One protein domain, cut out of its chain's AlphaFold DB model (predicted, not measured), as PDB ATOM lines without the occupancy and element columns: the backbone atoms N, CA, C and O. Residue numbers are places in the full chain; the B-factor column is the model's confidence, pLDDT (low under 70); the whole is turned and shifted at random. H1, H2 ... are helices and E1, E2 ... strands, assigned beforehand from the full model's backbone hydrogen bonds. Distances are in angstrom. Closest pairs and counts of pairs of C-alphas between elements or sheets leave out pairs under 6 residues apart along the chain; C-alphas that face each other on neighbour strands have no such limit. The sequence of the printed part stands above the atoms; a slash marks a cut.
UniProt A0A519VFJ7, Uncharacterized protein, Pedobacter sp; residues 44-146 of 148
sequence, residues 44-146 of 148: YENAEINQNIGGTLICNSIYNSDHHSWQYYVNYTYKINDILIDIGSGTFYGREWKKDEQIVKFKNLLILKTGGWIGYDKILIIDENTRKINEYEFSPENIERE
ATOM      1  N   TYR A  44     174.070 209.602 229.031       91.94
ATOM      2  CA  TYR A  44     175.325 208.949 229.378       91.94
ATOM      3  C   TYR A  44     176.379 209.315 228.345       91.94
ATOM      4  O   TYR A  44     176.152 209.165 227.143       91.94
ATOM      5  N   GLU A  45     177.537 209.761 228.808       93.31
ATOM      6  CA  GLU A  45     178.654 210.104 227.939       93.31
ATOM      7  C   GLU A  45     179.963 209.592 228.531       93.31
ATOM      8  O   GLU A  45     180.245 209.798 229.711       93.31
ATOM      9  N   ASN A  46     180.784 208.974 227.684       95.00
ATOM     10  CA  ASN A  46     182.119 208.524 228.045       95.00
ATOM     11  C   ASN A  46     183.151 209.427 227.372       95.00
ATOM     12  O   ASN A  46     183.063 209.677 226.169       95.00
ATOM     13  N   ALA A  47     184.143 209.871 228.134       96.50
ATOM     14  CA  ALA A  47     185.298 210.584 227.615       96.50
ATOM     15  C   ALA A  47     186.584 209.860 228.016       96.50
ATOM     16  O   ALA A  47     186.696 209.317 229.113       96.50
ATOM     17  N   GLU A  48     187.567 209.882 227.126       97.56
ATOM     18  CA  GLU A  48     188.907 209.376 227.391       97.56
ATOM     19  C   GLU A  48     189.895 210.531 227.253       97.56
ATOM     20  O   GLU A  48     190.015 211.143 226.192       97.56
ATOM     21  N   ILE A  49     190.591 210.842 228.342       97.88
ATOM     22  CA  ILE A  49     191.507 211.974 228.428       97.88
ATOM     23  C   ILE A  49     192.920 211.428 228.609       97.88
ATOM     24  O   ILE A  49     193.264 210.894 229.668       97.88
ATOM     25  N   ASN A  50     193.764 211.582 227.590       98.00
ATOM     26  CA  ASN A  50     195.185 211.257 227.711       98.00
ATOM     27  C   ASN A  50     195.829 212.125 228.796       98.00
ATOM     28  O   ASN A  50     195.610 213.336 228.854       98.00
ATOM     29  N   GLN A  51     196.603 211.488 229.667       98.06
ATOM     30  CA  GLN A  51     197.166 212.137 230.843       98.06
ATOM     31  C   GLN A  51     198.624 212.531 230.604       98.06
ATOM     32  O   GLN A  51     199.412 211.760 230.053       98.06
ATOM     33  N   ASN A  52     199.014 213.710 231.092       97.50
ATOM     34  CA  ASN A  52     200.393 214.201 231.000       97.50
ATOM     35  C   ASN A  52     201.406 213.296 231.721       97.50
ATOM     36  O   ASN A  52     202.581 213.265 231.364       97.50
ATOM     37  N   ILE A  53     200.952 212.541 232.724       95.44
ATOM     38  CA  ILE A  53     201.760 211.562 233.464       95.44
ATOM     39  C   ILE A  53     201.848 210.191 232.761       95.44
ATOM     40  O   ILE A  53     202.378 209.239 233.335       95.44
ATOM     41  N   GLY A  54     201.344 210.093 231.526       95.38
ATOM     42  CA  GLY A  54     201.130 208.844 230.801       95.38
ATOM     43  C   GLY A  54     199.784 208.204 231.141       95.38
ATOM     44  O   GLY A  54     199.133 208.593 232.100       95.38
ATOM     45  N   GLY A  55     199.355 207.218 230.352       96.44
ATOM     46  CA  GLY A  55     198.056 206.563 230.536       96.44
ATOM     47  C   GLY A  55     196.854 207.418 230.109       96.44
ATOM     48  O   GLY A  55     196.991 208.481 229.496       96.44
ATOM     49  N   THR A  56     195.663 206.927 230.434       98.06
ATOM     50  CA  THR A  56     194.381 207.494 230.003       98.06
ATOM     51  C   THR A  56     193.426 207.555 231.187       98.06
ATOM     52  O   THR A  56     193.226 206.564 231.886       98.06
ATOM     53  N   LEU A  57     192.829 208.719 231.417       98.12
ATOM     54  CA  LEU A  57     191.730 208.893 232.356       98.12
ATOM     55  C   LEU A  57     190.422 208.626 231.614       98.12
ATOM     56  O   LEU A  57     190.074 209.339 230.678       98.12
ATOM     57  N   ILE A  58     189.738 207.563 232.011       97.88
ATOM     58  CA  ILE A  58     188.435 207.167 231.494       97.88
ATOM     59  C   ILE A  58     187.385 207.797 232.401       97.88
ATOM     60  O   ILE A  58     187.373 207.557 233.610       97.88
ATOM     61  N   CYS A  59     186.509 208.593 231.811       97.56
ATOM     62  CA  CYS A  59     185.502 209.372 232.504       97.56
ATOM     63  C   CYS A  59     184.121 208.930 232.027       97.56
ATOM     64  O   CYS A  59     183.767 209.156 230.872       97.56
ATOM     65  N   ASN A  60     183.335 208.327 232.914       97.06
ATOM     66  CA  ASN A  60     181.956 207.945 232.621       97.06
ATOM     67  C   ASN A  60     181.029 208.960 233.281       97.06
ATOM     68  O   ASN A  60     180.931 209.003 234.511       97.06
ATOM     69  N   SER A  61     180.378 209.783 232.472       94.69
ATOM     70  CA  SER A  61     179.506 210.855 232.932       94.69
ATOM     71  C   SER A  61     178.030 210.523 232.752       94.69
ATOM     72  O   SER A  61     177.616 209.911 231.767       94.69
ATOM     73  N   ILE A  62     177.242 210.948 233.733       93.69
ATOM     74  CA  ILE A  62     175.786 210.940 233.720       93.69
ATOM     75  C   ILE A  62     175.354 212.397 233.804       93.69
ATOM     76  O   ILE A  62     175.602 213.067 234.808       93.69
ATOM     77  N   TYR A  63     174.742 212.886 232.736       88.88
ATOM     78  CA  TYR A  63     174.148 214.206 232.661       88.88
ATOM     79  C   TYR A  63     172.655 214.110 232.960       88.88
ATOM     80  O   TYR A  63     171.907 213.442 232.247       88.88
ATOM     81  N   ASN A  64     172.231 214.817 233.999       85.12
ATOM     82  CA  ASN A  64     170.830 214.989 234.349       85.12
ATOM     83  C   ASN A  64     170.458 216.455 234.144       85.12
ATOM     84  O   ASN A  64     171.056 217.341 234.757       85.12
ATOM     85  N   SER A  65     169.459 216.710 233.308       75.25
ATOM     86  CA  SER A  65     168.785 218.005 233.243       75.25
ATOM     87  C   SER A  65     167.469 217.909 233.997       75.25
ATOM     88  O   SER A  65     166.559 217.217 233.540       75.25
ATOM     89  N   ASP A  66     167.355 218.598 235.130       66.38
ATOM     90  CA  ASP A  66     166.057 218.877 235.735       66.38
ATOM     91  C   ASP A  66     165.599 220.301 235.366       66.38
ATOM     92  O   ASP A  66     166.325 221.078 234.744       66.38
ATOM     93  N   HIS A  67     164.353 220.647 235.698       59.94
ATOM     94  CA  HIS A  67     163.782 221.962 235.382       59.94
ATOM     95  C   HIS A  67     164.536 223.155 236.008       59.94
ATOM     96  O   HIS A  67     164.298 224.292 235.600       59.94
ATOM     97  N   HIS A  68     165.400 222.922 237.000       62.97
ATOM     98  CA  HIS A  68     166.066 223.948 237.800       62.97
ATOM     99  C   HIS A  68     167.585 223.999 237.594       62.97
ATOM    100  O   HIS A  68     168.191 225.039 237.856       62.97
ATOM    101  N   SER A  69     168.207 222.916 237.133       68.94
ATOM    102  CA  SER A  69     169.651 222.785 236.995       68.94
ATOM    103  C   SER A  69     170.019 221.686 236.003       68.94
ATOM    104  O   SER A  69     169.292 220.723 235.771       68.94
ATOM    105  N   TRP A  70     171.233 221.791 235.479       79.62
ATOM    106  CA  TRP A  70     171.939 220.648 234.927       79.62
ATOM    107  C   TRP A  70     172.990 220.144 235.916       79.62
ATOM    108  O   TRP A  70     173.593 220.923 236.665       79.62
ATOM    109  N   GLN A  71     173.204 218.834 235.922       89.00
ATOM    110  CA  GLN A  71     174.192 218.167 236.752       89.00
ATOM    111  C   GLN A  71     174.950 217.145 235.913       89.00
ATOM    112  O   GLN A  71     174.336 216.272 235.305       89.00
ATOM    113  N   TYR A  72     176.278 217.199 235.963       92.06
ATOM    114  CA  TYR A  72     177.123 216.083 235.546       92.06
ATOM    115  C   TYR A  72     177.608 215.337 236.779       92.06
ATOM    116  O   TYR A  72     178.161 215.948 237.691       92.06
ATOM    117  N   TYR A  73     177.436 214.023 236.797       94.06
ATOM    118  CA  TYR A  73     178.114 213.127 237.723       94.06
ATOM    119  C   TYR A  73     179.126 212.303 236.938       94.06
ATOM    120  O   TYR A  73     178.741 211.603 236.006       94.06
ATOM    121  N   VAL A  74     180.406 212.400 237.281       96.62
ATOM    122  CA  VAL A  74     181.505 211.808 236.515       96.62
ATOM    123  C   VAL A  74     182.262 210.824 237.395       96.62
ATOM    124  O   VAL A  74     182.815 211.210 238.420       96.62
ATOM    125  N   ASN A  75     182.304 209.559 236.985       97.56
ATOM    126  CA  ASN A  75     183.163 208.540 237.584       97.56
ATOM    127  C   ASN A  75     184.485 208.460 236.820       97.56
ATOM    128  O   ASN A  75     184.480 208.409 235.587       97.56
ATOM    129  N   TYR A  76     185.594 208.385 237.549       97.81
ATOM    130  CA  TYR A  76     186.942 208.416 237.004       97.81
ATOM    131  C   TYR A  76     187.668 207.090 237.227       97.81
ATOM    132  O   TYR A  76     187.839 206.637 238.357       97.81
ATOM    133  N   THR A  77     188.198 206.527 236.147       97.62
ATOM    134  CA  THR A  77     189.101 205.376 236.190       97.62
ATOM    135  C   THR A  77     190.374 205.724 235.445       97.62
ATOM    136  O   THR A  77     190.344 206.052 234.263       97.62
ATOM    137  N   TYR A  78     191.518 205.615 236.104       97.38
ATOM    138  CA  TYR A  78     192.809 205.816 235.464       97.38
ATOM    139  C   TYR A  78     193.366 204.489 234.950       97.38
ATOM    140  O   TYR A  78     193.552 203.534 235.707       97.38
ATOM    141  N   LYS A  79     193.637 204.431 233.648       96.75
ATOM    142  CA  LYS A  79     194.241 203.294 232.966       96.75
ATOM    143  C   LYS A  79     195.701 203.589 232.658       96.75
ATOM    144  O   LYS A  79     196.008 204.508 231.901       96.75
ATOM    145  N   ILE A  80     196.597 202.758 233.172       94.88
ATOM    146  CA  ILE A  80     198.015 202.773 232.811       94.88
ATOM    147  C   ILE A  80     198.451 201.358 232.440       94.88
ATOM    148  O   ILE A  80     198.362 200.435 233.247       94.88
ATOM    149  N   ASN A  81     198.912 201.182 231.199       91.19
ATOM    150  CA  ASN A  81     199.122 199.861 230.598       91.19
ATOM    151  C   ASN A  81     197.836 199.009 230.723       91.19
ATOM    152  O   ASN A  81     196.761 199.463 230.323       91.19
ATOM    153  N   ASP A  82     197.935 197.821 231.323       90.69
ATOM    154  CA  ASP A  82     196.804 196.919 231.592       90.69
ATOM    155  C   ASP A  82     196.231 197.062 233.017       90.69
ATOM    156  O   ASP A  82     195.416 196.248 233.449       90.69
ATOM    157  N   ILE A  83     196.645 198.088 233.770       92.44
ATOM    158  CA  ILE A  83     196.177 198.340 235.137       92.44
ATOM    159  C   ILE A  83     195.093 199.416 235.116       92.44
ATOM    160  O   ILE A  83     195.304 200.514 234.600       92.44
ATOM    161  N   LEU A  84     193.954 199.105 235.736       95.06
ATOM    162  CA  LEU A  84     192.874 200.048 236.015       95.06
ATOM    163  C   LEU A  84     192.903 200.445 237.490       95.06
ATOM    164  O   LEU A  84     193.042 199.599 238.374       95.06
ATOM    165  N   ILE A  85     192.778 201.741 237.740       94.75
ATOM    166  CA  ILE A  85     192.811 202.344 239.066       94.75
ATOM    167  C   ILE A  85     191.538 203.165 239.212       94.75
ATOM    168  O   ILE A  85     191.338 204.113 238.456       94.75
ATOM    169  N   ASP A  86     190.689 202.802 240.167       95.38
ATOM    170  CA  ASP A  86     189.548 203.633 240.541       95.38
ATOM    171  C   ASP A  86     190.058 204.909 241.226       95.38
ATOM    172  O   ASP A  86     190.877 204.846 242.148       95.38
ATOM    173  N   ILE A  87     189.624 206.056 240.712       95.25
ATOM    174  CA  ILE A  87     190.013 207.381 241.193       95.25
ATOM    175  C   ILE A  87     188.903 207.990 242.061       95.25
ATOM    176  O   ILE A  87     189.188 208.869 242.873       95.25
ATOM    177  N   GLY A  88     187.666 207.500 241.937       95.50
ATOM    178  CA  GLY A  88     186.473 208.052 242.571       95.50
ATOM    179  C   GLY A  88     185.616 208.855 241.594       95.50
ATOM    180  O   GLY A  88     185.612 208.613 240.385       95.50
ATOM    181  N   SER A  89     184.858 209.819 242.112       96.25
ATOM    182  CA  SER A  89     183.888 210.571 241.312       96.25
ATOM    183  C   SER A  89     183.883 212.061 241.611       96.25
ATOM    184  O   SER A  89     184.352 212.511 242.656       96.25
ATOM    185  N   GLY A  90     183.345 212.844 240.686       94.94
ATOM    186  CA  GLY A  90     183.149 214.281 240.825       94.94
ATOM    187  C   GLY A  90     181.792 214.704 240.289       94.94
ATOM    188  O   GLY A  90     181.198 214.023 239.452       94.94
ATOM    189  N   THR A  91     181.314 215.847 240.764       93.81
ATOM    190  CA  THR A  91     179.998 216.371 240.401       93.81
ATOM    191  C   THR A  91     180.106 217.819 239.937       93.81
ATOM    192  O   THR A  91     180.876 218.609 240.472       93.81
ATOM    193  N   PHE A  92     179.347 218.185 238.908       91.75
ATOM    194  CA  PHE A  92     179.339 219.526 238.335       91.75
ATOM    195  C   PHE A  92     177.899 220.020 238.277       91.75
ATOM    196  O   PHE A  92     177.152 219.691 237.357       91.75
ATOM    197  N   TYR A  93     177.513 220.794 239.287       88.44
ATOM    198  CA  TYR A  93     176.201 221.431 239.373       88.44
ATOM    199  C   TYR A  93     176.224 222.816 238.734       88.44
ATOM    200  O   TYR A  93     177.094 223.627 239.055       88.44
ATOM    201  N   GLY A  94     175.271 223.094 237.839       85.31
ATOM    202  CA  GLY A  94     175.107 224.417 237.224       85.31
ATOM    203  C   GLY A  94     176.304 224.876 236.383       85.31
ATOM    204  O   GLY A  94     176.380 226.039 235.993       85.31
ATOM    205  N   ARG A  95     177.243 223.971 236.080       85.88
ATOM    206  CA  ARG A  95     178.416 224.221 235.240       85.88
ATOM    207  C   ARG A  95     178.672 223.046 234.309       85.88
ATOM    208  O   ARG A  95     178.391 221.904 234.657       85.88
ATOM    209  N   GLU A  96     179.192 223.354 233.132       88.62
ATOM    210  CA  GLU A  96     179.597 222.348 232.158       88.62
ATOM    211  C   GLU A  96     180.860 221.619 232.633       88.62
ATOM    212  O   GLU A  96     181.777 222.226 233.202       88.62
ATOM    213  N   TRP A  97     180.901 220.311 232.401       92.31
ATOM    214  CA  TRP A  97     182.096 219.506 232.601       92.31
ATOM    215  C   TRP A  97     183.013 219.617 231.371       92.31
ATOM    216  O   TRP A  97     182.634 219.234 230.266       92.31
ATOM    217  N   LYS A  98     184.220 220.166 231.564       92.31
ATOM    218  CA  LYS A  98     185.131 220.580 230.478       92.31
ATOM    219  C   LYS A  98     185.942 219.451 229.835       92.31
ATOM    220  O   LYS A  98     186.533 219.681 228.783       92.31
ATOM    221  N   LYS A  99     185.940 218.248 230.424       94.88
ATOM    222  CA  LYS A  99     186.604 217.043 229.884       94.88
ATOM    223  C   LYS A  99     188.103 217.234 229.625       94.88
ATOM    224  O   LYS A  99     188.659 216.676 228.679       94.88
ATOM    225  N   ASP A 100     188.755 218.036 230.454       96.19
ATOM    226  CA  ASP A 100     190.167 218.396 230.342       96.19
ATOM    227  C   ASP A 100     190.952 218.096 231.627       96.19
ATOM    228  O   ASP A 100     192.099 218.526 231.770       96.19
ATOM    229  N   GLU A 101     190.376 217.331 232.564       96.19
ATOM    230  CA  GLU A 101     191.032 217.030 233.827       96.19
ATOM    231  C   GLU A 101     192.341 216.247 233.657       96.19
ATOM    232  O   GLU A 101     192.464 215.301 232.872       96.19
ATOM    233  N   GLN A 102     193.332 216.640 234.458       97.94
ATOM    234  CA  GLN A 102     194.658 216.036 234.488       97.94
ATOM    235  C   GLN A 102     194.998 215.578 235.905       97.94
ATOM    236  O   GLN A 102     194.885 216.337 236.870       97.94
ATOM    237  N   ILE A 103     195.466 214.339 236.013       97.56
ATOM    238  CA  ILE A 103     196.031 213.764 237.222       97.56
ATOM    239  C   ILE A 103     197.445 214.306 237.392       97.56
ATOM    240  O   ILE A 103     198.300 214.198 236.510       97.56
ATOM    241  N   VAL A 104     197.712 214.832 238.581       97.56
ATOM    242  CA  VAL A 104     199.054 215.182 239.028       97.56
ATOM    243  C   VAL A 104     199.605 214.023 239.847       97.56
ATOM    244  O   VAL A 104     198.980 213.577 240.809       97.56
ATOM    245  N   LYS A 105     200.791 213.532 239.482       95.50
ATOM    246  CA  LYS A 105     201.490 212.487 240.234       95.50
ATOM    247  C   LYS A 105     202.525 213.099 241.170       95.50
ATOM    248  O   LYS A 105     203.408 213.831 240.727       95.50
ATOM    249  N   PHE A 106     202.462 212.741 242.449       95.06
ATOM    250  CA  PHE A 106     203.467 213.109 243.441       95.06
ATOM    251  C   PHE A 106     203.873 211.890 244.266       95.06
ATOM    252  O   PHE A 106     203.126 211.418 245.122       95.06
ATOM    253  N   LYS A 107     205.087 211.377 244.026       94.62
ATOM    254  CA  LYS A 107     205.555 210.100 244.593       94.62
ATOM    255  C   LYS A 107     204.557 208.975 244.264       94.62
ATOM    256  O   LYS A 107     204.374 208.680 243.088       94.62
ATOM    257  N   ASN A 108     203.918 208.404 245.285       94.00
ATOM    258  CA  ASN A 108     202.943 207.316 245.173       94.00
ATOM    259  C   ASN A 108     201.496 207.828 245.245       94.00
ATOM    260  O   ASN A 108     200.587 207.046 245.498       94.00
ATOM    261  N   LEU A 109     201.286 209.142 245.128       96.56
ATOM    262  CA  LEU A 109     199.968 209.762 245.164       96.56
ATOM    263  C   LEU A 109     199.569 210.214 243.762       96.56
ATOM    264  O   LEU A 109     200.333 210.905 243.081       96.56
ATOM    265  N   LEU A 110     198.353 209.861 243.367       97.12
ATOM    266  CA  LEU A 110     197.644 210.444 242.237       97.12
ATOM    267  C   LEU A 110     196.662 211.472 242.786       97.12
ATOM    268  O   LEU A 110     195.919 211.182 243.719       97.12
ATOM    269  N   ILE A 111     196.683 212.676 242.232       97.81
ATOM    270  CA  ILE A 111     195.862 213.790 242.690       97.81
ATOM    271  C   ILE A 111     195.024 214.262 241.510       97.81
ATOM    272  O   ILE A 111     195.577 214.660 240.485       97.81
ATOM    273  N   LEU A 112     193.703 214.233 241.655       97.81
ATOM    274  CA  LEU A 112     192.759 214.713 240.651       97.81
ATOM    275  C   LEU A 112     191.936 215.861 241.234       97.81
ATOM    276  O   LEU A 112     191.206 215.677 242.207       97.81
ATOM    277  N   LYS A 113     192.024 217.043 240.617       95.88
ATOM    278  CA  LYS A 113     191.057 218.119 240.854       95.88
ATOM    279  C   LYS A 113     189.795 217.821 240.044       95.88
ATOM    280  O   LYS A 113     189.881 217.575 238.847       95.88
ATOM    281  N   THR A 114     188.636 217.887 240.682       95.56
ATOM    282  CA  THR A 114     187.328 217.687 240.053       95.56
ATOM    283  C   THR A 114     186.264 218.579 240.706       95.56
ATOM    284  O   THR A 114     186.577 219.426 241.545       95.56
ATOM    285  N   GLY A 115     185.005 218.453 240.293       92.62
ATOM    286  CA  GLY A 115     183.896 219.157 240.925       92.62
ATOM    287  C   GLY A 115     183.334 218.464 242.162       92.62
ATOM    288  O   GLY A 115     183.362 217.235 242.269       92.62
ATOM    289  N   GLY A 116     182.842 219.271 243.101       88.50
ATOM    290  CA  GLY A 116     182.141 218.823 244.300       88.50
ATOM    291  C   GLY A 116     180.647 219.145 244.248       88.50
ATOM    292  O   GLY A 116     180.036 219.251 243.182       88.50
ATOM    293  N   TRP A 117     180.046 219.306 245.424       82.31
ATOM    294  CA  TRP A 117     178.679 219.810 245.549       82.31
ATOM    295  C   TRP A 117     178.506 221.233 244.964       82.31
ATOM    296  O   TRP A 117     179.439 221.833 244.434       82.31
ATOM    297  N   ILE A 118     177.288 221.780 244.996       83.12
ATOM    298  CA  ILE A 118     176.922 223.069 244.382       83.12
ATOM    299  C   ILE A 118     177.895 224.190 244.781       83.12
ATOM    300  O   ILE A 118     177.927 224.610 245.932       83.12
ATOM    301  N   GLY A 119     178.650 224.705 243.801       78.69
ATOM    302  CA  GLY A 119     179.628 225.782 243.995       78.69
ATOM    303  C   GLY A 119     180.952 225.347 244.634       78.69
ATOM    304  O   GLY A 119     181.740 226.207 245.015       78.69
ATOM    305  N   TYR A 120     181.179 224.039 244.797       87.56
ATOM    306  CA  TYR A 120     182.332 223.483 245.500       87.56
ATOM    307  C   TYR A 120     183.294 222.856 244.484       87.56
ATOM    308  O   TYR A 120     182.889 222.278 243.467       87.56
ATOM    309  N   ASP A 121     184.585 222.934 244.780       90.44
ATOM    310  CA  ASP A 121     185.616 222.168 244.085       90.44
ATOM    311  C   ASP A 121     186.059 221.005 244.977       90.44
ATOM    312  O   ASP A 121     186.020 221.094 246.201       90.44
ATOM    313  N   LYS A 122     186.483 219.899 244.371       94.31
ATOM    314  CA  LYS A 122     186.916 218.702 245.091       94.31
ATOM    315  C   LYS A 122     188.295 218.260 244.625       94.31
ATOM    316  O   LYS A 122     188.632 218.376 243.448       94.31
ATOM    317  N   ILE A 123     189.098 217.735 245.541       96.12
ATOM    318  CA  ILE A 123     190.356 217.056 245.231       96.12
ATOM    319  C   ILE A 123     190.250 215.611 245.705       96.12
ATOM    320  O   ILE A 123     189.929 215.350 246.862       96.12
ATOM    321  N   LEU A 124     190.548 214.685 244.801       96.94
ATOM    322  CA  LEU A 124     190.675 213.260 245.075       96.94
ATOM    323  C   LEU A 124     192.164 212.929 245.162       96.94
ATOM    324  O   LEU A 124     192.926 213.247 244.247       96.94
ATOM    325  N   ILE A 125     192.587 212.312 246.263       97.06
ATOM    326  CA  ILE A 125     193.965 211.874 246.488       97.06
ATOM    327  C   ILE A 125     193.973 210.361 246.646       97.06
ATOM    328  O   ILE A 125     193.372 209.825 247.573       97.06
ATOM    329  N   ILE A 126     194.695 209.685 245.760       96.44
ATOM    330  CA  ILE A 126     194.721 208.233 245.655       96.44
ATOM    331  C   ILE A 126     196.137 207.749 245.908       96.44
ATOM    332  O   ILE A 126     197.065 208.117 245.190       96.44
ATOM    333  N   ASP A 127     196.305 206.906 246.917       94.69
ATOM    334  CA  ASP A 127     197.568 206.220 247.173       94.69
ATOM    335  C   ASP A 127     197.686 204.995 246.253       94.69
ATOM    336  O   ASP A 127     196.882 204.066 246.321       94.69
ATOM    337  N   GLU A 128     198.691 204.976 245.379       90.69
ATOM    338  CA  GLU A 128     198.911 203.896 244.412       90.69
ATOM    339  C   GLU A 128     199.211 202.546 245.078       90.69
ATOM    340  O   GLU A 128     198.866 201.508 244.512       90.69
ATOM    341  N   ASN A 129     199.813 202.544 246.271       90.88
ATOM    342  CA  ASN A 129     200.179 201.322 246.986       90.88
ATOM    343  C   ASN A 129     198.989 200.731 247.736       90.88
ATOM    344  O   ASN A 129     198.793 199.518 247.738       90.88
ATOM    345  N   THR A 130     198.219 201.585 248.414       92.88
ATOM    346  CA  THR A 130     197.116 201.138 249.279       92.88
ATOM    347  C   THR A 130     195.756 201.188 248.598       92.88
ATOM    348  O   THR A 130     194.798 200.634 249.134       92.88
ATOM    349  N   ARG A 131     195.660 201.845 247.434       89.81
ATOM    350  CA  ARG A 131     194.411 202.143 246.713       89.81
ATOM    351  C   ARG A 131     193.392 202.919 247.548       89.81
ATOM    352  O   ARG A 131     192.212 202.937 247.218       89.81
ATOM    353  N   LYS A 132     193.830 203.561 248.633       93.94
ATOM    354  CA  LYS A 132     192.964 204.412 249.446       93.94
ATOM    355  C   LYS A 132     192.717 205.727 248.727       93.94
ATOM    356  O   LYS A 132     193.668 206.353 248.262       93.94
ATOM    357  N   ILE A 133     191.453 206.132 248.702       94.62
ATOM    358  CA  ILE A 133     190.989 207.406 248.163       94.62
ATOM    359  C   ILE A 133     190.650 208.301 249.354       94.62
ATOM    360  O   ILE A 133     189.892 207.902 250.237       94.62
ATOM    361  N   ASN A 134     191.236 209.491 249.388       95.25
ATOM    362  CA  ASN A 134     190.865 210.558 250.306       95.25
ATOM    363  C   ASN A 134     190.273 211.704 249.493       95.25
ATOM    364  O   ASN A 134     190.846 212.106 248.480       95.25
ATOM    365  N   GLU A 135     189.149 212.235 249.954       94.75
ATOM    366  CA  GLU A 135     188.434 213.310 249.276       94.75
ATOM    367  C   GLU A 135     188.468 214.577 250.126       94.75
ATOM    368  O   GLU A 135     188.262 214.526 251.338       94.75
ATOM    369  N   TYR A 136     188.717 215.713 249.480       92.62
ATOM    370  CA  TYR A 136     188.725 217.027 250.115       92.62
ATOM    371  C   TYR A 136     187.838 217.974 249.318       92.62
ATOM    372  O   TYR A 136     188.118 218.239 248.148       92.62
ATOM    373  N   GLU A 137     186.779 218.480 249.944       90.81
ATOM    374  CA  GLU A 137     185.874 219.458 249.340       90.81
ATOM    375  C   GLU A 137     186.171 220.875 249.831       90.81
ATOM    376  O   GLU A 137     186.290 221.143 251.029       90.81
ATOM    377  N   PHE A 138     186.244 221.790 248.873       86.44
ATOM    378  CA  PHE A 138     186.540 223.198 249.059       86.44
ATOM    379  C   PHE A 138     185.288 224.006 248.742       86.44
ATOM    380  O   PHE A 138     184.814 224.027 247.603       86.44
ATOM    381  N   SER A 139     184.777 224.687 249.760       83.81
ATOM    382  CA  SER A 139     183.642 225.599 249.676       83.81
ATOM    383  C   SER A 139     184.021 226.952 250.271       83.81
ATOM    384  O   SER A 139     184.934 227.002 251.100       83.81
ATOM    385  N   PRO A 140     183.317 228.042 249.913       77.94
ATOM    386  CA  PRO A 140     183.501 229.333 250.577       77.94
ATOM    387  C   PRO A 140     183.411 229.207 252.104       77.94
ATOM    388  O   PRO A 140     184.274 229.700 252.817       77.94
ATOM    389  N   GLU A 141     182.447 228.427 252.603       74.25
ATOM    390  CA  GLU A 141     182.252 228.198 254.039       74.25
ATOM    391  C   GLU A 141     183.430 227.485 254.719       74.25
ATOM    392  O   GLU A 141     183.705 227.754 255.885       74.25
ATOM    393  N   ASN A 142     184.108 226.569 254.022       72.62
ATOM    394  CA  ASN A 142     185.235 225.814 254.576       72.62
ATOM    395  C   ASN A 142     186.561 226.574 254.447       72.62
ATOM    396  O   ASN A 142     187.465 226.339 255.239       72.62
ATOM    397  N   ILE A 143     186.679 227.469 253.461       70.38
ATOM    398  CA  ILE A 143     187.866 228.309 253.255       70.38
ATOM    399  C   ILE A 143     187.840 229.519 254.199       70.38
ATOM    400  O   ILE A 143     188.878 229.911 254.718       70.38
ATOM    401  N   GLU A 144     186.662 230.096 254.457       62.88
ATOM    402  CA  GLU A 144     186.505 231.272 255.328       62.88
ATOM    403  C   GLU A 144     186.473 230.931 256.828       62.88
ATOM    404  O   GLU A 144     186.609 231.829 257.652       62.88
ATOM    405  N   ARG A 145     186.311 229.653 257.207       57.41
ATOM    406  CA  ARG A 145     186.290 229.202 258.615       57.41
ATOM    407  C   ARG A 145     187.661 228.931 259.232       57.41
ATOM    408  O   ARG A 145     187.713 228.574 260.409       57.41
ATOM    409  N   GLU A 146     188.757 229.094 258.496       54.25
ATOM    410  CA  GLU A 146     190.073 229.186 259.133       54.25
ATOM    411  C   GLU A 146     190.235 230.596 259.719       54.25
ATOM    412  O   GLU A 146     190.900 231.462 259.154       54.25
TER     413      GLU A 146
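This is residues 44 to 146 of the 148 residues of an uncharacterized protein of Pedobacter sp (UniProt A0A519VFJ7). Two strongly twisted four-stranded sheets lie partly face to face as a loose sandwich, overlapping mainly where E4 at the edge of the first sheet meets E6 and E7 of the second. Each sheet is a meander, every strand the antiparallel neighbour of the one before, and the short helix H1 follows the last strand at the far end. The printed part has 103 residues, with eight named strands in the order E1 to E8 and then H1, and its class is mostly strand. The sheets run E1 E2 E3 E4 and E5 E6 E7 E8, both antiparallel throughout. The whole is compact, with a radius of gyration of the C-alphas of 14.2 A, and its outline is flat, spanning 42 by 38 by 20 A.

In the first sheet E2, residues 56 to 65, and E3, residues 70 to 80, are inner strands and form a hairpin, with N 60 and O 75 2.9 A apart. E1, residues 44 to 50, is an edge strand beside E2, with N 47 and O 59 2.9 A apart. E4, residues 83 to 93, is the other edge strand, and N 74 of E3 is 2.8 A from O 90. The second sheet has E6, residues 109 to 115, and E7, residues 121 to 127, as inner strands, with N 112 and O 124 2.9 A apart. E5, residues 103 to 106, is an edge strand beside E6, with N 104 and O 111 2.9 A apart. E8, residues 133 to 138, is the other, and N 123 of E7 is 2.8 A from O 136. These N and O pairs are within hydrogen-bond range. Between the sheets, the closest C-alphas of E4 and E6 are those of Thr 91 and Gly 115, 4.8 A apart, and those of E4 and E7 are Ile 87 and Ile 126, 6.5 A apart. E3 and E6 are near each other, while E4 and E5 are apart. H1, residues 140 to 143, is on neither sheet and is too short for a pair of O i and N i+4.

E3 measures 31.7 A from first to last C-alpha, E4 30.8 A and E2 27.9 A; E7 measures 20.2 A and E1 20.1 A. E1 begins at C-alpha 44 (175.325, 208.949, 229.378). E4 ends at C-alpha 93 (176.201, 221.431, 239.373). H1 ends at C-alpha 143 (187.866, 228.309, 253.255).

The two C-alphas farthest apart are those of His 67 and Lys 107, 44.4 A. The printed part has no cut and no long link; the short link from E4 to E5 leads from one sheet to the other. The mean pLDDT of the printed part is 90.4, and it is under 70 at residues 66 to 69 and 144 to 146.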